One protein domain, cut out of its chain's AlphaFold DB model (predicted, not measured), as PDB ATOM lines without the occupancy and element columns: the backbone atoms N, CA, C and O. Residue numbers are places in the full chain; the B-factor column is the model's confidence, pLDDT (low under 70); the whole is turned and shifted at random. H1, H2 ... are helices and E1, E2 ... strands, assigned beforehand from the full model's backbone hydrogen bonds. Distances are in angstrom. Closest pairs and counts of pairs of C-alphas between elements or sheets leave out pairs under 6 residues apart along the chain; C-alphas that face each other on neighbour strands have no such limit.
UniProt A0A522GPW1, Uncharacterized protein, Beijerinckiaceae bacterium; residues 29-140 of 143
ATOM      1  N   GLU A  29       2.836  25.867 -49.485       86.56
ATOM      2  CA  GLU A  29       2.395  26.360 -50.791       86.56
ATOM      3  C   GLU A  29       2.330  25.224 -51.820       86.56
ATOM      4  O   GLU A  29       1.378  25.131 -52.588       86.56
ATOM      5  N   ALA A  30       3.284  24.292 -51.756       84.12
ATOM      6  CA  ALA A  30       3.374  23.157 -52.667       84.12
ATOM      7  C   ALA A  30       2.211  22.147 -52.562       84.12
ATOM      8  O   ALA A  30       1.976  21.421 -53.522       84.12
ATOM      9  N   CYS A  31       1.510  22.071 -51.426       85.00
ATOM     10  CA  CYS A  31       0.436  21.091 -51.203       85.00
ATOM     11  C   CYS A  31      -0.938  21.712 -50.934       85.00
ATOM     12  O   CYS A  31      -1.948  21.052 -51.160       85.00
ATOM     13  N   TRP A  32      -0.993  22.958 -50.459       81.94
ATOM     14  CA  TRP A  32      -2.244  23.625 -50.087       81.94
ATOM     15  C   TRP A  32      -2.449  24.961 -50.821       81.94
ATOM     16  O   TRP A  32      -3.555  25.492 -50.820       81.94
ATOM     17  N   ALA A  33      -1.412  25.508 -51.471       82.56
ATOM     18  CA  ALA A  33      -1.436  26.834 -52.099       82.56
ATOM     19  C   ALA A  33      -1.874  27.980 -51.149       82.56
ATOM     20  O   ALA A  33      -2.343  29.019 -51.610       82.56
ATOM     21  N   ASP A  34      -1.710  27.807 -49.828       74.81
ATOM     22  CA  ASP A  34      -2.099  28.786 -48.799       74.81
ATOM     23  C   ASP A  34      -1.064  28.891 -47.670       74.81
ATOM     24  O   ASP A  34      -1.182  28.262 -46.615       74.81
ATOM     25  N   ASN A  35      -0.081  29.771 -47.852       78.88
ATOM     26  CA  ASN A  35       0.972  30.013 -46.866       78.88
ATOM     27  C   ASN A  35       0.532  30.836 -45.639       78.88
ATOM     28  O   ASN A  35       1.362  31.102 -44.766       78.88
ATOM     29  N   SER A  36      -0.745  31.229 -45.532       84.62
ATOM     30  CA  SER A  36      -1.236  31.983 -44.370       84.62
ATOM     31  C   SER A  36      -1.321  31.117 -43.108       84.62
ATOM     32  O   SER A  36      -1.193  31.616 -41.985       84.62
ATOM     33  N   ARG A  37      -1.499  29.803 -43.284       85.81
ATOM     34  CA  ARG A  37      -1.630  28.821 -42.207       85.81
ATOM     35  C   ARG A  37      -0.281  28.216 -41.845       85.81
ATOM     36  O   ARG A  37       0.301  27.449 -42.601       85.81
ATOM     37  N   GLN A  38       0.198  28.524 -40.645       89.56
ATOM     38  CA  GLN A  38       1.505  28.063 -40.164       89.56
ATOM     39  C   GLN A  38       1.480  26.647 -39.570       89.56
ATOM     40  O   GLN A  38       2.529  26.122 -39.207       89.56
ATOM     41  N   ASP A  39       0.297  26.042 -39.465       92.06
ATOM     42  CA  ASP A  39       0.051  24.697 -38.945       92.06
ATOM     43  C   ASP A  39      -0.208  23.650 -40.030       92.06
ATOM     44  O   ASP A  39      -0.226  22.464 -39.725       92.06
ATOM     45  N   ILE A  40      -0.374  24.063 -41.287       92.12
ATOM     46  CA  ILE A  40      -0.563  23.129 -42.399       92.12
ATOM     47  C   ILE A  40       0.803  22.725 -42.944       92.12
ATOM     48  O   ILE A  40       1.602  23.590 -43.270       92.12
ATOM     49  N   SER A  41       1.062  21.430 -43.075       92.88
ATOM     50  CA  SER A  41       2.313  20.848 -43.552       92.88
ATOM     51  C   SER A  41       2.080  19.976 -44.786       92.88
ATOM     52  O   SER A  41       1.083  19.264 -44.873       92.88
ATOM     53  N   CYS A  42       3.047  19.960 -45.707       91.75
ATOM     54  CA  CYS A  42       3.069  19.003 -46.820       91.75
ATOM     55  C   CYS A  42       3.672  17.638 -46.444       91.75
ATOM     56  O   CYS A  42       3.903  16.793 -47.312       91.75
ATOM     57  N   GLN A  43       4.007  17.434 -45.170       93.38
ATOM     58  CA  GLN A  43       4.690  16.244 -44.687       93.38
ATOM     59  C   GLN A  43       3.725  15.065 -44.587       93.38
ATOM     60  O   GLN A  43       2.776  15.098 -43.809       93.38
ATOM     61  N   ALA A  44       4.000  13.984 -45.314       91.38
ATOM     62  CA  ALA A  44       3.220  12.758 -45.202       91.38
ATOM     63  C   ALA A  44       3.362  12.140 -43.797       91.38
ATOM     64  O   ALA A  44       4.471  11.785 -43.377       91.38
ATOM     65  N   LEU A  45       2.236  11.948 -43.102       91.69
ATOM     66  CA  LEU A  45       2.156  11.332 -41.768       91.69
ATOM     67  C   LEU A  45       2.220   9.799 -41.845       91.69
ATOM     68  O   LEU A  45       1.331   9.081 -41.397       91.69
ATOM     69  N   THR A  46       3.262   9.277 -42.486       89.12
ATOM     70  CA  THR A  46       3.512   7.830 -42.496       89.12
ATOM     71  C   THR A  46       3.953   7.364 -41.112       89.12
ATOM     72  O   THR A  46       4.653   8.097 -40.419       89.12
ATOM     73  N   GLU A  47       3.642   6.123 -40.744       85.88
ATOM     74  CA  GLU A  47       4.124   5.525 -39.491       85.88
ATOM     75  C   GLU A  47       5.649   5.637 -39.357       85.88
ATOM     76  O   GLU A  47       6.154   6.123 -38.352       85.88
ATOM     77  N   ARG A  48       6.394   5.322 -40.425       88.12
ATOM     78  CA  ARG A  48       7.855   5.484 -40.465       88.12
ATOM     79  C   ARG A  48       8.310   6.901 -40.103       88.12
ATOM     80  O   ARG A  48       9.327   7.057 -39.437       88.12
ATOM     81  N   PHE A  49       7.604   7.921 -40.587       92.69
ATOM     82  CA  PHE A  49       7.920   9.312 -40.272       92.69
ATOM     83  C   PHE A  49       7.630   9.620 -38.799       92.69
ATOM     84  O   PHE A  49       8.498  10.167 -38.123       92.69
ATOM     85  N   LEU A  50       6.462   9.218 -38.295       92.69
ATOM     86  CA  LEU A  50       6.046   9.470 -36.912       92.69
ATOM     87  C   LEU A  50       6.978   8.785 -35.899       92.69
ATOM     88  O   LEU A  50       7.390   9.417 -34.932       92.69
ATOM     89  N   LEU A  51       7.401   7.549 -36.178       90.06
ATOM     90  CA  LEU A  51       8.401   6.833 -35.377       90.06
ATOM     91  C   LEU A  51       9.794   7.494 -35.443       90.06
ATOM     92  O   LEU A  51      10.574   7.419 -34.500       90.06
ATOM     93  N   SER A  52      10.146   8.161 -36.550       93.44
ATOM     94  CA  SER A  52      11.477   8.778 -36.697       93.44
ATOM     95  C   SER A  52      11.691  10.039 -35.855       93.44
ATOM     96  O   SER A  52      12.829  10.478 -35.708       93.44
ATOM     97  N   ILE A  53      10.613  10.619 -35.319       94.94
ATOM     98  CA  ILE A  53      10.625  11.864 -34.537       94.94
ATOM     99  C   ILE A  53      10.228  11.640 -33.069       94.94
ATOM    100  O   ILE A  53       9.916  12.583 -32.341       94.94
ATOM    101  N   GLU A  54      10.268  10.391 -32.609       93.38
ATOM    102  CA  GLU A  54      10.155  10.045 -31.194       93.38
ATOM    103  C   GLU A  54      11.252  10.727 -30.370       93.38
ATOM    104  O   GLU A  54      12.432  10.704 -30.724       93.38
ATOM    105  N   GLY A  55      10.879  11.357 -29.253       93.25
ATOM    106  CA  GLY A  55      11.843  12.059 -28.401       93.25
ATOM    107  C   GLY A  55      12.505  13.285 -29.045       93.25
ATOM    108  O   GLY A  55      13.424  13.855 -28.439       93.25
ATOM    109  N   ALA A  56      12.059  13.704 -30.234       96.88
ATOM    110  CA  ALA A  56      12.537  14.905 -30.905       96.88
ATOM    111  C   ALA A  56      12.222  16.159 -30.081       96.88
ATOM    112  O   ALA A  56      11.216  16.237 -29.376       96.88
ATOM    113  N   THR A  57      13.093  17.151 -30.152       97.62
ATOM    114  CA  THR A  57      12.839  18.491 -29.618       97.62
ATOM    115  C   THR A  57      11.770  19.212 -30.438       97.62
ATOM    116  O   THR A  57      11.465  18.823 -31.564       97.62
ATOM    117  N   GLU A  58      11.196  20.278 -29.880       97.12
ATOM    118  CA  GLU A  58      10.209  21.096 -30.596       97.12
ATOM    119  C   GLU A  58      10.765  21.626 -31.925       97.12
ATOM    120  O   GLU A  58      10.114  21.496 -32.960       97.12
ATOM    121  N   ASP A  59      12.008  22.117 -31.922       96.81
ATOM    122  CA  ASP A  59      12.684  22.604 -33.127       96.81
ATOM    123  C   ASP A  59      12.854  21.498 -34.177       96.81
ATOM    124  O   ASP A  59      12.601  21.722 -35.360       96.81
ATOM    125  N   GLU A  60      13.240  20.288 -33.768       97.38
ATOM    126  CA  GLU A  60      13.364  19.145 -34.680       97.38
ATOM    127  C   GLU A  60      12.009  18.752 -35.284       97.38
ATOM    128  O   GLU A  60      11.937  18.484 -36.484       97.38
ATOM    129  N   VAL A  61      10.927  18.786 -34.495       97.56
ATOM    130  CA  VAL A  61       9.558  18.557 -34.988       97.56
ATOM    131  C   VAL A  61       9.163  19.632 -36.000       97.56
ATOM    132  O   VAL A  61       8.707  19.302 -37.094       97.56
ATOM    133  N   VAL A  62       9.382  20.909 -35.687       96.94
ATOM    134  CA  VAL A  62       9.095  22.040 -36.587       96.94
ATOM    135  C   VAL A  62       9.870  21.917 -37.902       96.94
ATOM    136  O   VAL A  62       9.307  22.130 -38.978       96.94
ATOM    137  N   GLN A  63      11.140  21.508 -37.851       96.00
ATOM    138  CA  GLN A  63      11.934  21.279 -39.059       96.00
ATOM    139  C   GLN A  63      11.439  20.082 -39.871       96.00
ATOM    140  O   GLN A  63      11.342  20.167 -41.097       96.00
ATOM    141  N   ALA A  64      11.096  18.980 -39.203       95.88
ATOM    142  CA  ALA A  64      10.573  17.779 -39.846       95.88
ATOM    143  C   ALA A  64       9.221  18.041 -40.527       95.88
ATOM    144  O   ALA A  64       8.998  17.603 -41.655       95.88
ATOM    145  N   MET A  65       8.346  18.811 -39.875       95.56
ATOM    146  CA  MET A  65       7.051  19.228 -40.417       95.56
ATOM    147  C   MET A  65       7.179  20.359 -41.445       95.56
ATOM    148  O   MET A  65       6.265  20.580 -42.236       95.56
ATOM    149  N   GLY A  66       8.297  21.083 -41.469       93.88
ATOM    150  CA  GLY A  66       8.560  22.154 -42.429       93.88
ATOM    151  C   GLY A  66       7.685  23.397 -42.253       93.88
ATOM    152  O   GLY A  66       7.699  24.261 -43.131       93.88
ATOM    153  N   VAL A  67       6.950  23.495 -41.141       94.38
ATOM    154  CA  VAL A  67       6.102  24.623 -40.729       94.38
ATOM    155  C   VAL A  67       6.129  24.757 -39.207       94.38
ATOM    156  O   VAL A  67       6.573  23.844 -38.518       94.38
ATOM    157  N   ARG A  68       5.682  25.897 -38.666       95.38
ATOM    158  CA  ARG A  68       5.800  26.185 -37.225       95.38
ATOM    159  C   ARG A  68       4.841  25.381 -36.350       95.38
ATOM    160  O   ARG A  68       5.130  25.196 -35.176       95.38
ATOM    161  N   GLY A  69       3.715  24.936 -36.896       95.00
ATOM    162  CA  GLY A  69       2.641  24.365 -36.095       95.00
ATOM    163  C   GLY A  69       1.835  25.438 -35.364       95.00
ATOM    164  O   GLY A  69       2.092  26.641 -35.467       95.00
ATOM    165  N   ARG A  70       0.829  24.988 -34.618       96.00
ATOM    166  CA  ARG A  70      -0.007  25.822 -33.749       96.00
ATOM    167  C   ARG A  70      -0.033  25.222 -32.352       96.00
ATOM    168  O   ARG A  70      -0.498  24.101 -32.181       96.00
ATOM    169  N   LEU A  71       0.396  25.983 -31.350       95.88
ATOM    170  CA  LEU A  71       0.204  25.593 -29.956       95.88
ATOM    171  C   LEU A  71      -1.288  25.693 -29.600       95.88
ATOM    172  O   LEU A  71      -1.912  26.737 -29.800       95.88
ATOM    173  N   THR A  72      -1.872  24.601 -29.116       93.81
ATOM    174  CA  THR A  72      -3.274  24.557 -28.687       93.81
ATOM    175  C   THR A  72      -3.431  25.070 -27.256       93.81
ATOM    176  O   THR A  72      -2.463  25.154 -26.498       93.81
ATOM    177  N   ALA A  73      -4.665  25.395 -26.857       91.50
ATOM    178  CA  ALA A  73      -4.969  25.795 -25.480       91.50
ATOM    179  C   ALA A  73      -4.631  24.694 -24.456       91.50
ATOM    180  O   ALA A  73      -4.266  25.002 -23.324       91.50
ATOM    181  N   ASP A  74      -4.698  23.431 -24.880       89.31
ATOM    182  CA  ASP A  74      -4.384  22.256 -24.061       89.31
ATOM    183  C   ASP A  74      -2.873  21.962 -23.978       89.31
ATOM    184  O   ASP A  74      -2.456  21.020 -23.307       89.31
ATOM    185  N   GLY A  75      -2.037  22.776 -24.635       90.69
ATOM    186  CA  GLY A  75      -0.578  22.703 -24.538       90.69
ATOM    187  C   GLY A  75       0.094  21.724 -25.503       90.69
ATOM    188  O   GLY A  75       1.257  21.380 -25.296       90.69
ATOM    189  N   PHE A  76      -0.600  21.284 -26.557       94.62
ATOM    190  CA  PHE A  76      -0.019  20.438 -27.603       94.62
ATOM    191  C   PHE A  76       0.417  21.276 -28.802       94.62
ATOM    192  O   PHE A  76      -0.269  22.227 -29.182       94.62
ATOM    193  N   LEU A  77       1.521  20.900 -29.446       97.81
ATOM    194  CA  LEU A  77       1.884  21.463 -30.743       97.81
ATOM    195  C   LEU A  77       1.161  20.687 -31.844       97.81
ATOM    196  O   LEU A  77       1.413  19.499 -32.041       97.81
ATOM    197  N   HIS A  78       0.253  21.366 -32.533       97.62
ATOM    198  CA  HIS A  78      -0.623  20.785 -33.538       97.62
ATOM    199  C   HIS A  78      -0.168  21.109 -34.961       97.62
ATOM    200  O   HIS A  78       0.243  22.238 -35.254       97.62
ATOM    201  N   PHE A  79      -0.347  20.135 -35.850       96.81
ATOM    202  CA  PHE A  79      -0.194  20.281 -37.287       96.81
ATOM    203  C   PHE A  79      -1.330  19.573 -38.020       96.81
ATOM    204  O   PHE A  79      -1.706  18.462 -37.650       96.81
ATOM    205  N   THR A  80      -1.771  20.165 -39.122       94.69
ATOM    206  CA  THR A  80      -2.566  19.489 -40.146       94.69
ATOM    207  C   THR A  80      -1.635  19.132 -41.298       94.69
ATOM    208  O   THR A  80      -0.928  19.982 -41.828       94.69
ATOM    209  N   SER A  81      -1.611  17.878 -41.714       91.88
ATOM    210  CA  SER A  81      -0.927  17.434 -42.918       91.88
ATOM    211  C   SER A  81      -1.902  17.355 -44.081       91.88
ATOM    212  O   SER A  81      -2.997  16.809 -43.956       91.88
ATOM    213  N   ASN A  82      -1.475  17.858 -45.231       85.31
ATOM    214  CA  ASN A  82      -2.063  17.511 -46.513       85.31
ATOM    215  C   ASN A  82      -0.947  17.205 -47.472       85.31
ATOM    216  O   ASN A  82      -0.143  18.064 -47.830       85.31
ATOM    217  N   TYR A  83      -0.894  15.954 -47.870       80.75
ATOM    218  CA  TYR A  83       0.121  15.478 -48.766       80.75
ATOM    219  C   TYR A  83      -0.563  14.912 -49.999       80.75
ATOM    220  O   TYR A  83      -1.454  14.072 -49.895       80.75
ATOM    221  N   ALA A  84      -0.096  15.349 -51.165       75.25
ATOM    222  CA  ALA A  84      -0.455  14.793 -52.455       75.25
ATOM    223  C   ALA A  84       0.829  14.572 -53.265       75.25
ATOM    224  O   ALA A  84       1.575  15.513 -53.535       75.25
ATOM    225  N   GLN A  85       1.103  13.325 -53.651       67.62
ATOM    226  CA  GLN A  85       2.212  12.969 -54.535       67.62
ATOM    227  C   GLN A  85       1.739  11.954 -55.579       67.62
ATOM    228  O   GLN A  85       1.583  10.761 -55.306       67.62
ATOM    229  N   GLY A  86       1.522  12.436 -56.805       70.50
ATOM    230  CA  GLY A  86       0.927  11.634 -57.874       70.50
ATOM    231  C   GLY A  86      -0.508  11.233 -57.525       70.50
ATOM    232  O   GLY A  86      -1.304  12.078 -57.134       70.50
ATOM    233  N   GLU A  87      -0.828   9.943 -57.635       64.19
ATOM    234  CA  GLU A  87      -2.152   9.391 -57.295       64.19
ATOM    235  C   GLU A  87      -2.342   9.128 -55.788       64.19
ATOM    236  O   GLU A  87      -3.420   8.719 -55.361       64.19
ATOM    237  N   ARG A  88      -1.303   9.326 -54.965       69.56
ATOM    238  CA  ARG A  88      -1.369   9.107 -53.515       69.56
ATOM    239  C   ARG A  88      -1.603  10.430 -52.805       69.56
ATOM    240  O   ARG A  88      -0.772  11.330 -52.900       69.56
ATOM    241  N   GLY A  89      -2.702  10.514 -52.063       76.31
ATOM    242  CA  GLY A  89      -3.026  11.655 -51.219       76.31
ATOM    243  C   GLY A  89      -3.537  11.215 -49.853       76.31
ATOM    244  O   GLY A  89      -4.159  10.159 -49.734       76.31
ATOM    245  N   ALA A  90      -3.238  12.003 -48.828       83.62
ATOM    246  CA  ALA A  90      -3.784  11.833 -47.490       83.62
ATOM    247  C   ALA A  90      -3.842  13.183 -46.777       83.62
ATOM    248  O   ALA A  90      -2.949  14.021 -46.941       83.62
ATOM    249  N   THR A  91      -4.868  13.354 -45.954       89.75
ATOM    250  CA  THR A  91      -4.997  14.485 -45.035       89.75
ATOM    251  C   THR A  91      -5.017  13.963 -43.615       89.75
ATOM    252  O   THR A  91      -5.470  12.855 -43.372       89.75
ATOM    253  N   GLY A  92      -4.534  14.722 -42.649       92.62
ATOM    254  CA  GLY A  92      -4.578  14.260 -41.272       92.62
ATOM    255  C   GLY A  92      -4.098  15.302 -40.301       92.62
ATOM    256  O   GLY A  92      -3.600  16.347 -40.700       92.62
ATOM    257  N   ASP A  93      -4.202  14.988 -39.025       94.81
ATOM    258  CA  ASP A  93      -3.741  15.842 -37.947       94.81
ATOM    259  C   ASP A  93      -2.733  15.083 -37.097       94.81
ATOM    260  O   ASP A  93      -2.851  13.872 -36.905       94.81
ATOM    261  N   VAL A  94      -1.741  15.796 -36.576       96.62
ATOM    262  CA  VAL A  94      -0.788  15.267 -35.605       96.62
ATOM    263  C   VAL A  94      -0.580  16.270 -34.478       96.62
ATOM    264  O   VAL A  94      -0.448  17.473 -34.706       96.62
ATOM    265  N   ASN A  95      -0.551  15.764 -33.250       97.75
ATOM    266  CA  ASN A  95      -0.306  16.528 -32.038       97.75
ATOM    267  C   ASN A  95       0.926  15.986 -31.315       97.75
ATOM    268  O   ASN A  95       1.083  14.773 -31.150       97.75
ATOM    269  N   PHE A  96       1.761  16.903 -30.832       97.56
ATOM    270  CA  PHE A  96       2.940  16.600 -30.031       97.56
ATOM    271  C   PHE A  96       2.786  17.173 -28.625       97.56
ATOM    272  O   PHE A  96       2.533  18.367 -28.450       97.56
ATOM    273  N   THR A  97       3.000  16.327 -27.622       96.38
ATOM    274  CA  THR A  97       3.153  16.749 -26.226       96.38
ATOM    275  C   THR A  97       4.625  16.711 -25.867       96.38
ATOM    276  O   THR A  97       5.257  15.662 -25.996       96.38
ATOM    277  N   PHE A  98       5.159  17.811 -25.344       95.06
ATOM    278  CA  PHE A  98       6.552  17.882 -24.916       95.06
ATOM    279  C   PHE A  98       6.680  17.729 -23.398       95.06
ATOM    280  O   PHE A  98       5.952  18.354 -22.628       95.06
ATOM    281  N   LYS A  99       7.642  16.918 -22.956       93.69
ATOM    282  CA  LYS A  99       8.094  16.840 -21.561       93.69
ATOM    283  C   LYS A  99       9.606  16.992 -21.540       93.69
ATOM    284  O   LYS A  99      10.305  16.376 -22.339       93.69
ATOM    285  N   SER A 100      10.118  17.834 -20.645       93.94
ATOM    286  CA  SER A 100      11.563  18.096 -20.536       93.94
ATOM    287  C   SER A 100      12.216  18.492 -21.875       93.94
ATOM    288  O   SER A 100      13.343  18.097 -22.164       93.94
ATOM    289  N   GLY A 101      11.487  19.245 -22.709       93.19
ATOM    290  CA  GLY A 101      11.955  19.729 -24.014       93.19
ATOM    291  C   GLY A 101      11.965  18.692 -25.144       93.19
ATOM    292  O   GLY A 101      12.511  18.977 -26.205       93.19
ATOM    293  N   ARG A 102      11.387  17.502 -24.939       96.19
ATOM    294  CA  ARG A 102      11.327  16.421 -25.936       96.19
ATOM    295  C   ARG A 102       9.910  15.896 -26.109       96.19
ATOM    296  O   ARG A 102       9.139  15.881 -25.150       96.19
ATOM    297  N   ALA A 103       9.576  15.460 -27.316       94.69
ATOM    298  CA  ALA A 103       8.310  14.825 -27.630       94.69
ATOM    299  C   ALA A 103       8.153  13.576 -26.754       94.69
ATOM    300  O   ALA A 103       8.975  12.663 -26.794       94.69
ATOM    301  N   ALA A 104       7.108  13.572 -25.935       93.19
ATOM    302  CA  ALA A 104       6.763  12.491 -25.021       93.19
ATOM    303  C   ALA A 104       5.492  11.759 -25.456       93.19
ATOM    304  O   ALA A 104       5.309  10.596 -25.107       93.19
ATOM    305  N   ILE A 105       4.616  12.432 -26.209       93.12
ATOM    306  CA  ILE A 105       3.433  11.832 -26.823       93.12
ATOM    307  C   ILE A 105       3.318  12.358 -28.249       93.12
ATOM    308  O   ILE A 105       3.435  13.565 -28.464       93.12
ATOM    309  N   ILE A 106       3.070  11.454 -29.191       94.94
ATOM    310  CA  ILE A 106       2.734  11.763 -30.581       94.94
ATOM    311  C   ILE A 106       1.398  11.087 -30.857       94.94
ATOM    312  O   ILE A 106       1.311   9.866 -30.752       94.94
ATOM    313  N   SER A 107       0.363  11.852 -31.190       94.12
ATOM    314  CA  SER A 107      -0.921  11.301 -31.632       94.12
ATOM    315  C   SER A 107      -1.256  11.822 -33.015       94.12
ATOM    316  O   SER A 107      -1.176  13.025 -33.252       94.12
ATOM    317  N   ALA A 108      -1.607  10.930 -33.935       93.69
ATOM    318  CA  ALA A 108      -1.991  11.310 -35.282       93.69
ATOM    319  C   ALA A 108      -3.242  10.569 -35.746       93.69
ATOM    320  O   ALA A 108      -3.431   9.392 -35.442       93.69
ATOM    321  N   PHE A 109      -4.053  11.267 -36.529       91.94
ATOM    322  CA  PHE A 109      -5.173  10.719 -37.276       91.94
ATOM    323  C   PHE A 109      -4.935  11.023 -38.752       91.94
ATOM    324  O   PHE A 109      -4.708  12.176 -39.115       91.94
ATOM    325  N   VAL A 110      -4.955  10.001 -39.602       89.25
ATOM    326  CA  VAL A 110      -4.703  10.128 -41.039       89.25
ATOM    327  C   VAL A 110      -5.917   9.631 -41.803       89.25
ATOM    328  O   VAL A 110      -6.197   8.431 -41.836       89.25
ATOM    329  N   ASP A 111      -6.598  10.568 -42.446       85.62
ATOM    330  CA  ASP A 111      -7.664  10.328 -43.402       85.62
ATOM    331  C   ASP A 111      -7.064   9.973 -44.772       85.62
ATOM    332  O   ASP A 111      -6.217  10.679 -45.336       85.62
ATOM    333  N   THR A 112      -7.470   8.823 -45.298       78.06
ATOM    334  CA  THR A 112      -7.036   8.316 -46.602       78.06
ATOM    335  C   THR A 112      -8.261   7.857 -47.377       78.06
ATOM    336  O   THR A 112      -9.308   7.617 -46.795       78.06
ATOM    337  N   SER A 113      -8.143   7.651 -48.690       72.75
ATOM    338  CA  SER A 113      -9.259   7.145 -49.510       72.75
ATOM    339  C   SER A 113      -9.749   5.732 -49.136       72.75
ATOM    340  O   SER A 113     -10.665   5.224 -49.781       72.75
ATOM    341  N   GLY A 114      -9.096   5.065 -48.179       74.81
ATOM    342  CA  GLY A 114      -9.505   3.787 -47.600       74.81
ATOM    343  C   GLY A 114      -9.936   3.955 -46.144       74.81
ATOM    344  O   GLY A 114     -10.705   4.850 -45.818       74.81
ATOM    345  N   GLU A 115      -9.433   3.092 -45.265       76.38
ATOM    346  CA  GLU A 115      -9.710   3.193 -43.831       76.38
ATOM    347  C   GLU A 115      -8.843   4.287 -43.183       76.38
ATOM    348  O   GLU A 115      -7.627   4.333 -43.439       76.38
ATOM    349  N   PRO A 116      -9.423   5.151 -42.329       81.31
ATOM    350  CA  PRO A 116      -8.650   6.065 -41.504       81.31
ATOM    351  C   PRO A 116      -7.660   5.307 -40.624       81.31
ATOM    352  O   PRO A 116      -7.925   4.193 -40.165       81.31
ATOM    353  N   ARG A 117      -6.501   5.915 -40.378       84.31
ATOM    354  CA  ARG A 117      -5.464   5.325 -39.529       84.31
ATOM    355  C   ARG A 117      -5.158   6.220 -38.354       84.31
ATOM    356  O   ARG A 117      -4.941   7.417 -38.518       84.31
ATOM    357  N   GLU A 118      -5.054   5.597 -37.194       87.88
ATOM    358  CA  GLU A 118      -4.653   6.252 -35.963       87.88
ATOM    359  C   GLU A 118      -3.266   5.782 -35.548       87.88
ATOM    360  O   GLU A 118      -2.914   4.608 -35.671       87.88
ATOM    361  N   PHE A 119      -2.468   6.721 -35.059       86.81
ATOM    362  CA  PHE A 119      -1.153   6.468 -34.502       86.81
ATOM    363  C   PHE A 119      -1.086   7.093 -33.118       86.81
ATOM    364  O   PHE A 119      -1.450   8.257 -32.933       86.81
ATOM    365  N   LEU A 120      -0.575   6.332 -32.158       90.06
ATOM    366  CA  LEU A 120      -0.193   6.862 -30.867       90.06
ATOM    367  C   LEU A 120       1.192   6.329 -30.505       90.06
ATOM    368  O   LEU A 120       1.514   5.157 -30.660       90.06
ATOM    369  N   TRP A 121       2.018   7.222 -29.996       89.06
ATOM    370  CA  TRP A 121       3.253   6.875 -29.327       89.06
ATOM    371  C   TRP A 121       3.310   7.625 -28.006       89.06
ATOM    372  O   TRP A 121       2.941   8.799 -27.940       89.06
ATOM    373  N   ASN A 122       3.737   6.946 -26.943       90.25
ATOM    374  CA  ASN A 122       3.835   7.527 -25.613       90.25
ATOM    375  C   ASN A 122       5.056   6.962 -24.881       90.25
ATOM    376  O   ASN A 122       5.076   5.783 -24.520       90.25
ATOM    377  N   ALA A 123       6.033   7.829 -24.613       86.06
ATOM    378  CA  ALA A 123       7.295   7.485 -23.964       86.06
ATOM    379  C   ALA A 123       7.120   6.824 -22.584       86.06
ATOM    380  O   ALA A 123       7.950   6.009 -22.187       86.06
ATOM    381  N   ASP A 124       6.044   7.161 -21.868       80.00
ATOM    382  CA  ASP A 124       5.793   6.692 -20.503       80.00
ATOM    383  C   ASP A 124       4.959   5.404 -20.456       80.00
ATOM    384  O   ASP A 124       5.008   4.678 -19.463       80.00
ATOM    385  N   LEU A 125       4.152   5.137 -21.492       69.94
ATOM    386  CA  LEU A 125       3.152   4.067 -21.460       69.94
ATOM    387  C   LEU A 125       3.463   2.891 -22.375       69.94
ATOM    388  O   LEU A 125       3.140   1.785 -21.968       69.94
ATOM    389  N   LEU A 126       4.056   3.095 -23.557       57.69
ATOM    390  CA  LEU A 126       4.439   2.045 -24.512       57.69
ATOM    391  C   LEU A 126       5.173   2.704 -25.704       57.69
ATOM    392  O   LEU A 126       4.546   3.482 -26.426       57.69
ATOM    393  N   PRO A 127       6.439   2.354 -25.999       52.50
ATOM    394  CA  PRO A 127       7.190   2.950 -27.110       52.50
ATOM    395  C   PRO A 127       6.685   2.579 -28.525       52.50
ATOM    396  O   PRO A 127       7.361   2.894 -29.490       52.50
ATOM    397  N   ALA A 128       5.532   1.908 -28.681       53.69
ATOM    398  CA  ALA A 128       4.942   1.561 -29.986       53.69
ATOM    399  C   ALA A 128       3.444   1.181 -29.884       53.69
ATOM    400  O   ALA A 128       3.057   0.097 -30.322       53.69
ATOM    401  N   ALA A 129       2.599   1.983 -29.226       52.38
ATOM    402  CA  ALA A 129       1.201   1.604 -28.976       52.38
ATOM    403  C   ALA A 129       0.170   2.334 -29.841       52.38
ATOM    404  O   ALA A 129      -0.215   3.452 -29.536       52.38
ATOM    405  N   CYS A 130      -0.379   1.642 -30.832       56.38
ATOM    406  CA  CYS A 130      -1.476   2.113 -31.664       56.38
ATOM    407  C   CYS A 130      -2.833   2.009 -30.929       56.38
ATOM    408  O   CYS A 130      -3.111   1.038 -30.217       56.38
ATOM    409  N   PHE A 131      -3.701   3.007 -31.114       50.41
ATOM    410  CA  PHE A 131      -5.100   2.954 -30.682       50.41
ATOM    411  C   PHE A 131      -5.941   2.362 -31.822       50.41
ATOM    412  O   PHE A 131      -5.886   2.846 -32.947       50.41
ATOM    413  N   ASP A 132      -6.679   1.285 -31.550       57.47
ATOM    414  CA  ASP A 132      -7.496   0.550 -32.531       57.47
ATOM    415  C   ASP A 132      -8.999   0.871 -32.418       57.47
ATOM    416  O   ASP A 132      -9.841   0.083 -32.847       57.47
ATOM    417  N   GLY A 133      -9.356   1.988 -31.774       50.06
ATOM    418  CA  GLY A 133     -10.742   2.309 -31.427       50.06
ATOM    419  C   GLY A 133     -11.238   1.660 -30.127       50.06
ATOM    420  O   GLY A 133     -12.361   1.935 -29.705       50.06
ATOM    421  N   SER A 134     -10.441   0.811 -29.462       45.69
ATOM    422  CA  SER A 134     -10.771   0.260 -28.141       45.69
ATOM    423  C   SER A 134     -10.185   1.112 -27.013       45.69
ATOM    424  O   SER A 134      -9.126   1.706 -27.165       45.69
ATOM    425  N   ALA A 135     -10.816   1.129 -25.830       45.66
ATOM    426  CA  ALA A 135     -10.327   1.845 -24.635       45.66
ATOM    427  C   ALA A 135      -8.954   1.355 -24.100       45.66
ATOM    428  O   ALA A 135      -8.539   1.722 -23.001       45.66
ATOM    429  N   THR A 136      -8.257   0.512 -24.860       46.28
ATOM    430  CA  THR A 136      -6.994  -0.134 -24.530       46.28
ATOM    431  C   THR A 136      -5.992   0.110 -25.644       46.28
ATOM    432  O   THR A 136      -6.225  -0.242 -26.795       46.28
ATOM    433  N   LEU A 137      -4.840   0.660 -25.275       52.22
ATOM    434  CA  LEU A 137      -3.702   0.823 -26.169       52.22
ATOM    435  C   LEU A 137      -3.074  -0.541 -26.466       52.22
ATOM    436  O   LEU A 137      -2.730  -1.272 -25.533       52.22
ATOM    437  N   LYS A 138      -2.925  -0.895 -27.746       53.91
ATOM    438  CA  LYS A 138      -2.277  -2.145 -28.170       53.91
ATOM    439  C   LYS A 138      -0.960  -1.852 -28.887       53.91
ATOM    440  O   LYS A 138      -0.851  -0.820 -29.537       53.91
ATOM    441  N   PRO A 139       0.040  -2.747 -28.810       51.31
ATOM    442  CA  PRO A 139       1.230  -2.645 -29.648       51.31
ATOM    443  C   PRO A 139       0.842  -2.570 -31.127       51.31
ATOM    444  O   PRO A 139      -0.024  -3.330 -31.570       51.31
ATOM    445  N   CYS A 140       1.470  -1.667 -31.879       55.69
ATOM    446  CA  CYS A 140       1.298  -1.583 -33.324       55.69
ATOM    447  C   CYS A 140       1.668  -2.935 -33.942       55.69
ATOM    448  O   CYS A 140       2.742  -3.490 -33.685       55.69
TER     449      CYS A 140
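This is residues 29 to 140 of the 143 residues of an uncharacterized protein of Beijerinckiaceae bacterium (UniProt A0A522GPW1). A twisted wall of four antiparallel strands, E1 to E4, bends along its length, and the short helices H2 and H3 pack on the side toward which it bends. The small helix H1 sits at the E1 edge, and residues 123 to 140, with no named element, lie beyond the opposite edge, at E4. The printed part has 112 residues, with three named helices followed by four named strands in the order H1 H2 H3 E1 E2 E3 E4. The sheet's order is E1 - E2 - E3 - E4, and the class is mixed, helices and strands. The whole is compact, with a radius of gyration of the C-alphas of 13.7 A and spans of 38 by 33 by 24 A.

H1 takes residues 29 to 32, 5.4 A long, from C-alpha 29 at (2.395, 26.360, -50.791). H2 takes residues 47 to 52, 8.5 A, and H3 residues 58 to 65, 10.5 A. E1 takes residues 77 to 85, 25.3 A, beginning at C-alpha 77 (1.884, 21.463, -30.743). E2 takes residues 88 to 99, 34.2 A, and bends by 54 degrees at residue 91. E3 takes residues 102 to 112, 28.8 A, and bends by 59 degrees at residue 105. E4 takes residues 117 to 122, 16.9 A, ending at C-alpha 122 (3.835, 7.527, -25.613).

E1 to E4 form a meander, each strand the antiparallel neighbour of the one before, and each successive pair is a hairpin. N 81 and O 92 are 2.7 A apart across E1 and E2, N 95 and O 107 2.8 A across E2 and E3, and N 110 and O 117 2.8 A across E3 and E4. Residues 40 to 41 pair with residues 80 to 81 of E1, parallel. H3 is on the sheet at a height of 6.6 A, beside the strands and over none of them; its closest C-alphas to E3 are Glu 58 and Arg 102, 6.7 A. H2 only grazes the sheet, and its closest C-alphas to E4 are Glu 47 and Phe 119, 7.3 A. H2 and H3 are near each other. H1 only grazes the sheet, with Cys 31 and Tyr 83 of E1 the closest C-alphas, 6.1 A. In H2 and H3 every O i to N i+4 pair is within hydrogen-bond range; H1 is too short for such a pair.

The C-alphas farthest apart are those of Glu 87 and Ser 100, 40.2 A. The printed part has no cut. The links H1 to H2 and H3 to E1 are long. The mean pLDDT of the printed part is 84.3, and residues 85, 87 to 88 and 125 to 140 are under 70.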